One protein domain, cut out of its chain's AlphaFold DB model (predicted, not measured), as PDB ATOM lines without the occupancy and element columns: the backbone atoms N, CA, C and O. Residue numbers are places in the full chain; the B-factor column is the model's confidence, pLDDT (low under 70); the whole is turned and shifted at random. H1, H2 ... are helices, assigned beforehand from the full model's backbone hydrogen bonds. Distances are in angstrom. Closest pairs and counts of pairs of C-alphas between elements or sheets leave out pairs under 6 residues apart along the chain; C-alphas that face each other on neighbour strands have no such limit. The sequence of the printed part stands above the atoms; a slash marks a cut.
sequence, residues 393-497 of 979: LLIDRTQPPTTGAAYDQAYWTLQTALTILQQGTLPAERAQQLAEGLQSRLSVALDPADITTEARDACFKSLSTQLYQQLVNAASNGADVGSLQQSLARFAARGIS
ATOM      1  N   LEU A 393     265.238 211.863 271.706       84.50
ATOM      2  CA  LEU A 393     266.147 211.733 270.571       84.50
ATOM      3  C   LEU A 393     265.288 211.347 269.356       84.50
ATOM      4  O   LEU A 393     264.809 210.220 269.270       84.50
ATOM      5  N   LEU A 394     265.025 212.301 268.455       75.44
ATOM      6  CA  LEU A 394     264.084 212.230 267.314       75.44
ATOM      7  C   LEU A 394     264.462 211.220 266.200       75.44
ATOM      8  O   LEU A 394     264.191 211.450 265.024       75.44
ATOM      9  N   ILE A 395     265.115 210.121 266.546       64.19
ATOM     10  CA  ILE A 395     265.866 209.260 265.631       64.19
ATOM     11  C   ILE A 395     264.954 208.296 264.855       64.19
ATOM     12  O   ILE A 395     265.115 208.152 263.646       64.19
ATOM     13  N   ASP A 396     263.915 207.747 265.492       64.00
ATOM     14  CA  ASP A 396     263.018 206.742 264.887       64.00
ATOM     15  C   ASP A 396     261.838 207.336 264.097       64.00
ATOM     16  O   ASP A 396     260.792 206.706 263.918       64.00
ATOM     17  N   ARG A 397     261.954 208.586 263.638       65.75
ATOM     18  CA  ARG A 397     260.874 209.255 262.905       65.75
ATOM     19  C   ARG A 397     261.140 209.205 261.407       65.75
ATOM     20  O   ARG A 397     262.117 209.752 260.911       65.75
ATOM     21  N   THR A 398     260.210 208.603 260.666       73.12
ATOM     22  CA  THR A 398     260.216 208.584 259.191       73.12
ATOM     23  C   THR A 398     260.018 209.972 258.575       73.12
ATOM     24  O   THR A 398     260.240 210.157 257.381       73.12
ATOM     25  N   GLN A 399     259.598 210.951 259.379       79.44
ATOM     26  CA  GLN A 399     259.371 212.328 258.970       79.44
ATOM     27  C   GLN A 399     260.157 213.287 259.870       79.44
ATOM     28  O   GLN A 399     260.189 213.084 261.090       79.44
ATOM     29  N   PRO A 400     260.742 214.356 259.301       86.19
ATOM     30  CA  PRO A 400     261.416 215.373 260.086       86.19
ATOM     31  C   PRO A 400     260.413 216.085 261.002       86.19
ATOM     32  O   PRO A 400     259.214 216.156 260.701       86.19
ATOM     33  N   PRO A 401     260.878 216.656 262.121       85.75
ATOM     34  CA  PRO A 401     260.023 217.444 262.991       85.75
ATOM     35  C   PRO A 401     259.446 218.663 262.263       85.75
ATOM     36  O   PRO A 401     260.082 219.269 261.407       85.75
ATOM     37  N   THR A 402     258.252 219.084 262.674       84.06
ATOM     38  CA  THR A 402     257.553 220.247 262.102       84.06
ATOM     39  C   THR A 402     258.108 221.590 262.576       84.06
ATOM     40  O   THR A 402     257.788 222.627 261.999       84.06
ATOM     41  N   THR A 403     258.930 221.606 263.633       86.94
ATOM     42  CA  THR A 403     259.469 222.834 264.234       86.94
ATOM     43  C   THR A 403     260.952 222.697 264.570       86.94
ATOM     44  O   THR A 403     261.413 221.638 264.996       86.94
ATOM     45  N   GLY A 404     261.701 223.797 264.452       85.81
ATOM     46  CA  GLY A 404     263.124 223.832 264.806       85.81
ATOM     47  C   GLY A 404     263.412 223.619 266.300       85.81
ATOM     48  O   GLY A 404     264.510 223.195 266.653       85.81
ATOM     49  N   ALA A 405     262.429 223.858 267.177       86.19
ATOM     50  CA  ALA A 405     262.546 223.622 268.621       86.19
ATOM     51  C   ALA A 405     262.745 222.137 268.963       86.19
ATOM     52  O   ALA A 405     263.385 221.811 269.959       86.19
ATOM     53  N   ALA A 406     262.247 221.236 268.115       88.56
ATOM     54  CA  ALA A 406     262.433 219.806 268.299       88.56
ATOM     55  C   ALA A 406     263.915 219.404 268.145       88.56
ATOM     56  O   ALA A 406     264.405 218.570 268.904       88.56
ATOM     57  N   TYR A 407     264.662 220.039 267.230       90.94
ATOM     58  CA  TYR A 407     266.104 219.799 267.108       90.94
ATOM     59  C   TYR A 407     266.856 220.263 268.352       90.94
ATOM     60  O   TYR A 407     267.631 219.495 268.906       90.94
ATOM     61  N   ASP A 408     266.582 221.475 268.842       88.56
ATOM     62  CA  ASP A 408     267.170 221.982 270.090       88.56
ATOM     63  C   ASP A 408     266.996 220.981 271.239       88.56
ATOM     64  O   ASP A 408     267.937 220.670 271.969       88.56
ATOM     65  N   GLN A 409     265.790 220.421 271.345       88.06
ATOM     66  CA  GLN A 409     265.483 219.421 272.349       88.06
ATOM     67  C   GLN A 409     266.290 218.135 272.155       88.06
ATOM     68  O   GLN A 409     266.868 217.654 273.122       88.06
ATOM     69  N   ALA A 410     266.371 217.591 270.938       92.31
ATOM     70  CA  ALA A 410     267.136 216.371 270.679       92.31
ATOM     71  C   ALA A 410     268.616 216.531 271.076       92.31
ATOM     72  O   ALA A 410     269.175 215.666 271.750       92.31
ATOM     73  N   TYR A 411     269.235 217.666 270.734       93.25
ATOM     74  CA  TYR A 411     270.622 217.956 271.117       93.25
ATOM     75  C   TYR A 411     270.774 218.177 272.625       93.25
ATOM     76  O   TYR A 411     271.739 217.693 273.216       93.25
ATOM     77  N   TRP A 412     269.831 218.874 273.266       91.94
ATOM     78  CA  TRP A 412     269.839 219.056 274.718       91.94
ATOM     79  C   TRP A 412     269.663 217.728 275.467       91.94
ATOM     80  O   TRP A 412     270.351 217.490 276.460       91.94
ATOM     81  N   THR A 413     268.790 216.845 274.982       93.62
ATOM     82  CA  THR A 413     268.582 215.497 275.521       93.62
ATOM     83  C   THR A 413     269.861 214.676 275.428       93.62
ATOM     84  O   THR A 413     270.281 214.098 276.429       93.62
ATOM     85  N   LEU A 414     270.519 214.671 274.263       95.69
ATOM     86  CA  LEU A 414     271.789 213.969 274.087       95.69
ATOM     87  C   LEU A 414     272.865 214.516 275.030       95.69
ATOM     88  O   LEU A 414     273.529 213.756 275.733       95.69
ATOM     89  N   GLN A 415     272.998 215.842 275.092       94.69
ATOM     90  CA  GLN A 415     273.922 216.505 276.006       94.69
ATOM     91  C   GLN A 415     273.645 216.127 277.465       94.69
ATOM     92  O   GLN A 415     274.583 215.858 278.212       94.69
ATOM     93  N   THR A 416     272.373 216.101 277.859       94.81
ATOM     94  CA  THR A 416     271.933 215.751 279.211       94.81
ATOM     95  C   THR A 416     272.305 214.315 279.547       94.81
ATOM     96  O   THR A 416     272.969 214.098 280.558       94.81
ATOM     97  N   ALA A 417     271.967 213.357 278.682       96.62
ATOM     98  CA  ALA A 417     272.284 211.946 278.881       96.62
ATOM     99  C   ALA A 417     273.800 211.712 279.017       96.62
ATOM    100  O   ALA A 417     274.245 211.083 279.974       96.62
ATOM    101  N   LEU A 418     274.602 212.295 278.118       96.19
ATOM    102  CA  LEU A 418     276.060 212.160 278.154       96.19
ATOM    103  C   LEU A 418     276.679 212.828 279.384       96.19
ATOM    104  O   LEU A 418     277.597 212.276 279.975       96.19
ATOM    105  N   THR A 419     276.182 213.994 279.806       95.25
ATOM    106  CA  THR A 419     276.678 214.637 281.029       95.25
ATOM    107  C   THR A 419     276.323 213.838 282.282       95.25
ATOM    108  O   THR A 419     277.142 213.781 283.191       95.25
ATOM    109  N   ILE A 420     275.144 213.213 282.339       95.62
ATOM    110  CA  ILE A 420     274.777 212.341 283.463       95.62
ATOM    111  C   ILE A 420     275.720 211.130 283.525       95.62
ATOM    112  O   ILE A 420     276.225 210.822 284.601       95.62
ATOM    113  N   LEU A 421     276.021 210.494 282.386       96.44
ATOM    114  CA  LEU A 421     277.001 209.401 282.330       96.44
ATOM    115  C   LEU A 421     278.403 209.870 282.761       96.44
ATOM    116  O   LEU A 421     279.035 209.234 283.597       96.44
ATOM    117  N   GLN A 422     278.858 211.027 282.269       95.06
ATOM    118  CA  GLN A 422     280.177 211.596 282.588       95.06
ATOM    119  C   GLN A 422     280.366 211.964 284.065       95.06
ATOM    120  O   GLN A 422     281.496 212.003 284.542       95.06
ATOM    121  N   GLN A 423     279.290 212.272 284.793       91.44
ATOM    122  CA  GLN A 423     279.383 212.610 286.216       91.44
ATOM    123  C   GLN A 423     279.764 211.406 287.088       91.44
ATOM    124  O   GLN A 423     280.227 211.612 288.208       91.44
ATOM    125  N   GLY A 424     279.561 210.171 286.609       88.06
ATOM    126  CA  GLY A 424     279.914 208.948 287.340       88.06
ATOM    127  C   GLY A 424     279.125 208.730 288.640       88.06
ATOM    128  O   GLY A 424     279.518 207.918 289.469       88.06
ATOM    129  N   THR A 425     278.027 209.463 288.847       91.00
ATOM    130  CA  THR A 425     277.189 209.389 290.059       91.00
ATOM    131  C   THR A 425     276.086 208.333 289.969       91.00
ATOM    132  O   THR A 425     275.413 208.061 290.964       91.00
ATOM    133  N   LEU A 426     275.882 207.742 288.788       94.88
ATOM    134  CA  LEU A 426     274.870 206.717 288.562       94.88
ATOM    135  C   LEU A 426     275.316 205.343 289.094       94.88
ATOM    136  O   LEU A 426     276.472 204.961 288.913       94.88
ATOM    137  N   PRO A 427     274.390 204.540 289.654       95.31
ATOM    138  CA  PRO A 427     274.611 203.109 289.840       95.31
ATOM    139  C   PRO A 427     274.990 202.423 288.517       95.31
ATOM    140  O   PRO A 427     274.412 202.744 287.476       95.31
ATOM    141  N   ALA A 428     275.910 201.451 288.563       94.81
ATOM    142  CA  ALA A 428     276.465 200.796 287.371       94.81
ATOM    143  C   ALA A 428     275.387 200.235 286.424       94.81
ATOM    144  O   ALA A 428     275.460 200.454 285.219       94.81
ATOM    145  N   GLU A 429     274.343 199.599 286.964       94.88
ATOM    146  CA  GLU A 429     273.221 199.066 286.174       94.88
ATOM    147  C   GLU A 429     272.465 200.163 285.405       94.88
ATOM    148  O   GLU A 429     272.109 199.979 284.244       94.88
ATOM    149  N   ARG A 430     272.263 201.341 286.012       95.81
ATOM    150  CA  ARG A 430     271.557 202.471 285.378       95.81
ATOM    151  C   ARG A 430     272.428 203.189 284.360       95.81
ATOM    152  O   ARG A 430     271.927 203.634 283.330       95.81
ATOM    153  N   ALA A 431     273.723 203.303 284.651       96.62
ATOM    154  CA  ALA A 431     274.692 203.835 283.705       96.62
ATOM    155  C   ALA A 431     274.760 202.944 282.454       96.62
ATOM    156  O   ALA A 431     274.667 203.460 281.341       96.62
ATOM    157  N   GLN A 432     274.804 201.618 282.638       96.69
ATOM    158  CA  GLN A 432     274.745 200.642 281.550       96.69
ATOM    159  C   GLN A 432     273.435 200.748 280.763       96.69
ATOM    160  O   GLN A 432     273.471 200.873 279.544       96.69
ATOM    161  N   GLN A 433     272.283 200.798 281.439       96.50
ATOM    162  CA  GLN A 433     270.976 200.937 280.786       96.50
ATOM    163  C   GLN A 433     270.884 202.208 279.923       96.50
ATOM    164  O   GLN A 433     270.380 202.171 278.798       96.50
ATOM    165  N   LEU A 434     271.374 203.346 280.426       97.19
ATOM    166  CA  LEU A 434     271.388 204.605 279.678       97.19
ATOM    167  C   LEU A 434     272.379 204.560 278.502       97.19
ATOM    168  O   LEU A 434     272.056 205.057 277.421       97.19
ATOM    169  N   ALA A 435     273.554 203.951 278.685       96.94
ATOM    170  CA  ALA A 435     274.554 203.771 277.633       96.94
ATOM    171  C   ALA A 435     274.046 202.850 276.507       96.94
ATOM    172  O   ALA A 435     274.106 203.235 275.341       96.94
ATOM    173  N   GLU A 436     273.456 201.698 276.837       96.25
ATOM    174  CA  GLU A 436     272.830 200.773 275.878       96.25
ATOM    175  C   GLU A 436     271.648 201.425 275.148       96.25
ATOM    176  O   GLU A 436     271.480 201.279 273.934       96.25
ATOM    177  N   GLY A 437     270.846 202.213 275.867       95.50
ATOM    178  CA  GLY A 437     269.754 202.986 275.288       95.50
ATOM    179  C   GLY A 437     270.228 204.057 274.295       95.50
ATOM    180  O   GLY A 437     269.606 204.242 273.248       95.50
ATOM    181  N   LEU A 438     271.350 204.733 274.564       96.25
ATOM    182  CA  LEU A 438     271.979 205.647 273.605       96.25
ATOM    183  C   LEU A 438     272.600 204.895 272.424       96.25
ATOM    184  O   LEU A 438     272.423 205.312 271.279       96.25
ATOM    185  N   GLN A 439     273.288 203.782 272.686       95.00
ATOM    186  CA  GLN A 439     273.923 202.960 271.662       95.00
ATOM    187  C   GLN A 439     272.900 202.388 270.679       95.00
ATOM    188  O   GLN A 439     273.130 202.451 269.476       95.00
ATOM    189  N   SER A 440     271.760 201.881 271.158       93.38
ATOM    190  CA  SER A 440     270.714 201.325 270.289       93.38
ATOM    191  C   SER A 440     270.148 202.353 269.303       93.38
ATOM    192  O   SER A 440     269.870 202.007 268.158       93.38
ATOM    193  N   ARG A 441     270.042 203.628 269.703       94.25
ATOM    194  CA  ARG A 441     269.523 204.702 268.839       94.25
ATOM    195  C   ARG A 441     270.596 205.337 267.954       94.25
ATOM    196  O   ARG A 441     270.360 205.625 266.785       94.25
ATOM    197  N   LEU A 442     271.790 205.572 268.492       93.50
ATOM    198  CA  LEU A 442     272.858 206.294 267.791       93.50
ATOM    199  C   LEU A 442     273.848 205.373 267.077       93.50
ATOM    200  O   LEU A 442     274.674 205.862 266.313       93.50
ATOM    201  N   SER A 443     273.795 204.061 267.310       92.88
ATOM    202  CA  SER A 443     274.774 203.093 266.795       92.88
ATOM    203  C   SER A 443     276.231 203.432 267.164       92.88
ATOM    204  O   SER A 443     277.156 203.119 266.419       92.88
ATOM    205  N   VAL A 444     276.445 204.084 268.313       94.50
ATOM    206  CA  VAL A 444     277.772 204.410 268.864       94.50
ATOM    207  C   VAL A 444     277.958 203.616 270.149       94.50
ATOM    208  O   VAL A 444     277.144 203.738 271.061       94.50
ATOM    209  N   ALA A 445     279.005 202.795 270.215       93.88
ATOM    210  CA  ALA A 445     279.338 202.055 271.429       93.88
ATOM    211  C   ALA A 445     279.795 203.025 272.525       93.88
ATOM    212  O   ALA A 445     280.650 203.879 272.281       93.88
ATOM    213  N   LEU A 446     279.218 202.890 273.718       95.25
ATOM    214  CA  LEU A 446     279.531 203.721 274.875       95.25
ATOM    215  C   LEU A 446     279.938 202.827 276.038       95.25
ATOM    216  O   LEU A 446     279.175 201.948 276.431       95.25
ATOM    217  N   ASP A 447     281.117 203.083 276.595       94.62
ATOM    218  CA  ASP A 447     281.507 202.528 277.886       94.62
ATOM    219  C   ASP A 447     281.074 203.514 278.986       94.62
ATOM    220  O   ASP A 447     281.621 204.619 279.056       94.62
ATOM    221  N   PRO A 448     280.087 203.173 279.837       92.31
ATOM    222  CA  PRO A 448     279.638 204.068 280.899       92.31
ATOM    223  C   PRO A 448     280.728 204.382 281.932       92.31
ATOM    224  O   PRO A 448     280.588 205.372 282.650       92.31
ATOM    225  N   ALA A 449     281.791 203.574 282.028       90.81
ATOM    226  CA  ALA A 449     282.905 203.823 282.940       90.81
ATOM    227  C   ALA A 449     283.892 204.881 282.413       90.81
ATOM    228  O   ALA A 449     284.592 205.498 283.217       90.81
ATOM    229  N   ASP A 450     283.940 205.110 281.095       91.56
ATOM    230  CA  ASP A 450     284.882 206.033 280.455       91.56
ATOM    231  C   ASP A 450     284.269 206.725 279.225       91.56
ATOM    232  O   ASP A 450     284.510 206.378 278.065       91.56
ATOM    233  N   ILE A 451     283.444 207.747 279.476       93.81
ATOM    234  CA  ILE A 451     282.865 208.572 278.410       93.81
ATOM    235  C   ILE A 451     283.886 209.620 277.956       93.81
ATOM    236  O   ILE A 451     283.891 210.772 278.414       93.81
ATOM    237  N   THR A 452     284.728 209.219 277.008       92.38
ATOM    238  CA  THR A 452     285.731 210.084 276.383       92.38
ATOM    239  C   THR A 452     285.100 211.229 275.578       92.38
ATOM    240  O   THR A 452     283.938 211.182 275.154       92.38
ATOM    241  N   THR A 453     285.878 212.288 275.327       90.31
ATOM    242  CA  THR A 453     285.469 213.375 274.418       90.31
ATOM    243  C   THR A 453     285.184 212.848 273.009       90.31
ATOM    244  O   THR A 453     284.225 213.285 272.383       90.31
ATOM    245  N   GLU A 454     285.937 211.848 272.547       89.75
ATOM    246  CA  GLU A 454     285.735 211.219 271.237       89.75
ATOM    247  C   GLU A 454     284.396 210.477 271.149       89.75
ATOM    248  O   GLU A 454     283.668 210.639 270.170       89.75
ATOM    249  N   ALA A 455     284.030 209.709 272.182       91.75
ATOM    250  CA  ALA A 455     282.736 209.028 272.247       91.75
ATOM    251  C   ALA A 455     281.574 210.035 272.247       91.75
ATOM    252  O   ALA A 455     280.575 209.860 271.543       91.75
ATOM    253  N   ARG A 456     281.734 211.142 272.984       94.25
ATOM    254  CA  ARG A 456     280.779 212.256 272.991       94.25
ATOM    255  C   ARG A 456     280.618 212.872 271.599       94.25
ATOM    256  O   ARG A 456     279.485 213.018 271.134       94.25
ATOM    257  N   ASP A 457     281.717 213.210 270.933       91.19
ATOM    258  CA  ASP A 457     281.700 213.809 269.595       91.19
ATOM    259  C   ASP A 457     281.110 212.840 268.558       91.19
ATOM    260  O   ASP A 457     280.314 213.242 267.706       91.19
ATOM    261  N   ALA A 458     281.398 211.539 268.679       91.75
ATOM    262  CA  ALA A 458     280.802 210.496 267.849       91.75
ATOM    263  C   ALA A 458     279.272 210.429 268.005       91.75
ATOM    264  O   ALA A 458     278.560 210.334 267.002       91.75
ATOM    265  N   CYS A 459     278.742 210.551 269.227       94.69
ATOM    266  CA  CYS A 459     277.298 210.619 269.459       94.69
ATOM    267  C   CYS A 459     276.652 211.857 268.818       94.69
ATOM    268  O   CYS A 459     275.621 211.727 268.154       94.69
ATOM    269  N   PHE A 460     277.245 213.049 268.977       93.94
ATOM    270  CA  PHE A 460     276.726 214.272 268.345       93.94
ATOM    271  C   PHE A 460     276.771 214.190 266.821       93.94
ATOM    272  O   PHE A 460     275.808 214.574 266.149       93.94
ATOM    273  N   LYS A 461     277.857 213.643 266.270       91.62
ATOM    274  CA  LYS A 461     277.987 213.384 264.837       91.62
ATOM    275  C   LYS A 461     276.926 212.404 264.344       91.62
ATOM    276  O   LYS A 461     276.306 212.669 263.314       91.62
ATOM    277  N   SER A 462     276.683 211.310 265.067       92.94
ATOM    278  CA  SER A 462     275.664 210.324 264.688       92.94
ATOM    279  C   SER A 462     274.259 210.934 264.688       92.94
ATOM    280  O   SER A 462     273.563 210.864 263.673       92.94
ATOM    281  N   LEU A 463     273.888 211.658 265.753       94.75
ATOM    282  CA  LEU A 463     272.604 212.365 265.822       94.75
ATOM    283  C   LEU A 463     272.452 213.363 264.663       94.75
ATOM    284  O   LEU A 463     271.417 213.393 264.001       94.75
ATOM    285  N   SER A 464     273.494 214.157 264.390       94.62
ATOM    286  CA  SER A 464     273.500 215.114 263.274       94.62
ATOM    287  C   SER A 464     273.262 214.406 261.941       94.62
ATOM    288  O   SER A 464     272.404 214.829 261.169       94.62
ATOM    289  N   THR A 465     273.974 213.302 261.702       92.19
ATOM    290  CA  THR A 465     273.881 212.500 260.474       92.19
ATOM    291  C   THR A 465     272.456 212.001 260.248       92.19
ATOM    292  O   THR A 465     271.888 212.219 259.180       92.19
ATOM    293  N   GLN A 466     271.850 211.386 261.264       92.25
ATOM    294  CA  GLN A 466     270.497 210.833 261.177       92.25
ATOM    295  C   GLN A 466     269.442 211.928 260.939       92.25
ATOM    296  O   GLN A 466     268.570 211.778 260.083       92.25
ATOM    297  N   LEU A 467     269.538 213.068 261.637       93.88
ATOM    298  CA  LEU A 467     268.599 214.185 261.460       93.88
ATOM    299  C   LEU A 467     268.730 214.846 260.080       93.88
ATOM    300  O   LEU A 467     267.719 215.200 259.471       93.88
ATOM    301  N   TYR A 468     269.952 214.984 259.556       94.06
ATOM    302  CA  TYR A 468     270.163 215.473 258.193       94.06
ATOM    303  C   TYR A 468     269.629 214.489 257.147       94.06
ATOM    304  O   TYR A 468     268.988 214.929 256.198       94.06
ATOM    305  N   GLN A 469     269.795 213.176 257.341       91.50
ATOM    306  CA  GLN A 469     269.211 212.155 256.458       91.50
ATOM    307  C   GLN A 469     267.678 212.229 256.419       91.50
ATOM    308  O   GLN A 469     267.091 212.221 255.338       91.50
ATOM    309  N   GLN A 470     267.011 212.376 257.571       91.94
ATOM    310  CA  GLN A 470     265.554 212.574 257.619       91.94
ATOM    311  C   GLN A 470     265.124 213.823 256.833       91.94
ATOM    312  O   GLN A 470     264.135 213.801 256.094       91.94
ATOM    313  N   LEU A 471     265.878 214.914 256.974       92.81
ATOM    314  CA  LEU A 471     265.587 216.181 256.315       92.81
ATOM    315  C   LEU A 471     265.838 216.117 254.796       92.81
ATOM    316  O   LEU A 471     265.024 216.625 254.024       92.81
ATOM    317  N   VAL A 472     266.896 215.428 254.361       91.81
ATOM    318  CA  VAL A 472     267.201 215.108 252.955       91.81
ATOM    319  C   VAL A 472     266.095 214.256 252.322       91.81
ATOM    320  O   VAL A 472     265.615 214.566 251.227       91.81
ATOM    321  N   ASN A 473     265.624 213.224 253.026       89.31
ATOM    322  CA  ASN A 473     264.532 212.371 252.555       89.31
ATOM    323  C   ASN A 473     263.230 213.173 252.387       89.31
ATOM    324  O   ASN A 473     262.541 213.058 251.373       89.31
ATOM    325  N   ALA A 474     262.908 214.050 253.340       89.75
ATOM    326  CA  ALA A 474     261.726 214.905 253.248       89.75
ATOM    327  C   ALA A 474     261.815 215.954 252.129       89.75
ATOM    328  O   ALA A 474     260.827 216.190 251.428       89.75
ATOM    329  N   ALA A 475     262.993 216.552 251.935       88.12
ATOM    330  CA  ALA A 475     263.269 217.461 250.825       88.12
ATOM    331  C   ALA A 475     263.058 216.782 249.464       88.12
ATOM    332  O   ALA A 475     262.386 217.337 248.584       88.12
ATOM    333  N   SER A 476     263.574 215.559 249.323       84.81
ATOM    334  CA  SER A 476     263.417 214.735 248.119       84.81
ATOM    335  C   SER A 476     261.940 214.458 247.810       84.81
ATOM    336  O   SER A 476     261.533 214.477 246.650       84.81
ATOM    337  N   ASN A 477     261.111 214.308 248.848       84.94
ATOM    338  CA  ASN A 477     259.686 213.990 248.731       84.94
ATOM    339  C   ASN A 477     258.750 215.180 248.476       84.94
ATOM    340  O   ASN A 477     257.570 214.955 248.214       84.94
ATOM    341  N   GLY A 478     259.193 216.437 248.574       81.25
ATOM    342  CA  GLY A 478     258.262 217.562 248.384       81.25
ATOM    343  C   GLY A 478     258.317 218.678 249.401       81.25
ATOM    344  O   GLY A 478     257.902 219.784 249.071       81.25
ATOM    345  N   ALA A 479     258.769 218.393 250.617       85.06
ATOM    346  CA  ALA A 479     258.520 219.271 251.749       85.06
ATOM    347  C   ALA A 479     259.377 220.551 251.694       85.06
ATOM    348  O   ALA A 479     260.567 220.501 251.380       85.06
ATOM    349  N   ASP A 480     258.783 221.699 252.042       86.38
ATOM    350  CA  ASP A 480     259.529 222.948 252.255       86.38
ATOM    351  C   ASP A 480     260.202 222.896 253.634       86.38
ATOM    352  O   ASP A 480     259.597 223.203 254.661       86.38
ATOM    353  N   VAL A 481     261.450 222.426 253.657       91.50
ATOM    354  CA  VAL A 481     262.223 222.168 254.885       91.50
ATOM    355  C   VAL A 481     263.355 223.179 255.109       91.50
ATOM    356  O   VAL A 481     264.196 222.977 255.984       91.50
ATOM    357  N   GLY A 482     263.394 224.292 254.366       88.94
ATOM    358  CA  GLY A 482     264.499 225.257 254.456       88.94
ATOM    359  C   GLY A 482     264.677 225.885 255.844       88.94
ATOM    360  O   GLY A 482     265.793 225.974 256.354       88.94
ATOM    361  N   SER A 483     263.582 226.246 256.519       89.56
ATOM    362  CA  SER A 483     263.627 226.788 257.891       89.56
ATOM    363  C   SER A 483     264.066 225.746 258.933       89.56
ATOM    364  O   SER A 483     264.700 226.080 259.942       89.56
ATOM    365  N   LEU A 484     263.756 224.472 258.677       91.50
ATOM    366  CA  LEU A 484     264.178 223.347 259.504       91.50
ATOM    367  C   LEU A 484     265.676 223.092 259.349       91.50
ATOM    368  O   LEU A 484     266.345 222.893 260.361       91.50
ATOM    369  N   GLN A 485     266.214 223.184 258.127       94.56
ATOM    370  CA  GLN A 485     267.649 223.043 257.886       94.56
ATOM    371  C   GLN A 485     268.442 224.118 258.634       94.56
ATOM    372  O   GLN A 485     269.393 223.783 259.335       94.56
ATOM    373  N   GLN A 486     268.018 225.385 258.575       92.94
ATOM    374  CA  GLN A 486     268.720 226.469 259.271       92.94
ATOM    375  C   GLN A 486     268.739 226.256 260.793       92.94
ATOM    376  O   GLN A 486     269.718 226.574 261.474       92.94
ATOM    377  N   SER A 487     267.647 225.710 261.335       91.50
ATOM    378  CA  SER A 487     267.557 225.361 262.751       91.50
ATOM    379  C   SER A 487     268.508 224.213 263.090       91.50
ATOM    380  O   SER A 487     269.288 224.339 264.030       91.50
ATOM    381  N   LEU A 488     268.494 223.133 262.302       94.56
ATOM    382  CA  LEU A 488     269.363 221.973 262.494       94.56
ATOM    383  C   LEU A 488     270.848 222.352 262.407       94.56
ATOM    384  O   LEU A 488     271.605 222.001 263.310       94.56
ATOM    385  N   ALA A 489     271.247 223.132 261.400       94.38
ATOM    386  CA  ALA A 489     272.630 223.565 261.199       94.38
ATOM    387  C   ALA A 489     273.188 224.323 262.414       94.38
ATOM    388  O   ALA A 489     274.315 224.080 262.845       94.38
ATOM    389  N   ARG A 490     272.375 225.194 263.029       93.25
ATOM    390  CA  ARG A 490     272.757 225.945 264.237       93.25
ATOM    391  C   ARG A 490     273.070 225.032 265.426       93.25
ATOM    392  O   ARG A 490     273.946 225.362 266.224       93.25
ATOM    393  N   PHE A 491     272.333 223.933 265.580       90.62
ATOM    394  CA  PHE A 491     272.552 222.983 266.675       90.62
ATOM    395  C   PHE A 491     273.682 222.005 266.357       90.62
ATOM    396  O   PHE A 491     274.536 221.787 267.216       90.62
ATOM    397  N   ALA A 492     273.743 221.514 265.118       92.88
ATOM    398  CA  ALA A 492     274.807 220.644 264.633       92.88
ATOM    399  C   ALA A 492     276.186 221.299 264.796       92.88
ATOM    400  O   ALA A 492     277.090 220.678 265.347       92.88
ATOM    401  N   ALA A 493     276.326 222.588 264.456       91.81
ATOM    402  CA  ALA A 493     277.579 223.345 264.567       91.81
ATOM    403  C   ALA A 493     278.224 223.351 265.972       91.81
ATOM    404  O   ALA A 493     279.375 223.749 266.116       91.81
ATOM    405  N   ARG A 494     277.496 222.943 267.023       85.88
ATOM    406  CA  ARG A 494     278.037 222.809 268.387       85.88
ATOM    407  C   ARG A 494     278.782 221.497 268.629       85.88
ATOM    408  O   ARG A 494     279.530 221.426 269.597       85.88
ATOM    409  N   GLY A 495     278.525 220.468 267.822       81.62
ATOM    410  CA  GLY A 495     279.029 219.107 268.033       81.62
ATOM    411  C   GLY A 495     279.676 218.459 266.810       81.62
ATOM    412  O   GLY A 495     280.210 217.364 266.935       81.62
ATOM    413  N   ILE A 496     279.642 219.107 265.642       90.56
ATOM    414  CA  ILE A 496     280.366 218.663 264.444       90.56
ATOM    415  C   ILE A 496     281.274 219.770 263.913       90.56
ATOM    416  O   ILE A 496     281.026 220.957 264.126       90.56
ATOM    417  N   SER A 497     282.327 219.363 263.205       91.12
ATOM    418  CA  SER A 497     283.241 220.283 262.516       91.12
ATOM    419  C   SER A 497     282.530 221.105 261.432       91.12
ATOM    420  O   SER A 497     281.496 220.691 260.896       91.12
TER     421      SER A 497
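AT A GLANCE: This is residues 393 to 497 of the 979 residues of an uncharacterized protein of Lignipirellula cremea (UniProt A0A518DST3). An elongated bundle of four helices: the two long ones, H1 and H3, run side by side in opposite directions, with H2 packed on them toward one end of the long axis and H4 toward the other. It is built as two helical hairpins, H1 with H2 and H3 with H4. The printed part has 105 residues with four named helices, in the order H1, H2, H3, H4, and no named strand; the class is all helix. The whole is compact, with a radius of gyration of the C-alphas of 14.4 A, and spans 46 by 23 by 19 A, only just elongated.

IN THESE COORDINATES: Residues 393 to 403 come before H1, the first named helix. H1, residues 404 to 422, begins at C-alpha 404 (263.124, 223.832, 264.806) and is 27.5 A long. H2, residues 428 to 442, measures 20.7 A. H3, residues 453 to 477, is the longest at 36.4 A and begins at C-alpha 453 (285.469, 213.375, 274.418). H4, residues 482 to 492, measures 15.2 A and ends at C-alpha 492 (274.807, 220.644, 264.633).

HOW THE PARTS SIT: H1 and H3 are the hub, touching three helices each. They touch each other at a shallow tilt of 22 degrees, opposite ways, closest at the C-alphas of Leu 418 and Arg 456, 7.0 A. H1 touches H2 with residues 417 to 421 alone, closest at the C-alphas of Leu 421 and Ala 431, 6.2 A. H4 touches H1, closest at the C-alphas of Gly 404 and Ser 487, 5.1 A. H3 and H4 stand at 7 degrees, opposite ways. H2 and H3 only just touch, with 3 pairs of C-alphas within 8 A. H2 and H4 are apart. Every O i to N i+4 pair is within hydrogen-bond range in H1, H3 and H4; in H2, 10 of 11 are.

THE WHOLE: The C-alphas farthest apart, of Pro 427 and Gly 478, are 46.8 A apart. The printed part has no cut and no long link. Residues 395 to 397 are under pLDDT 70.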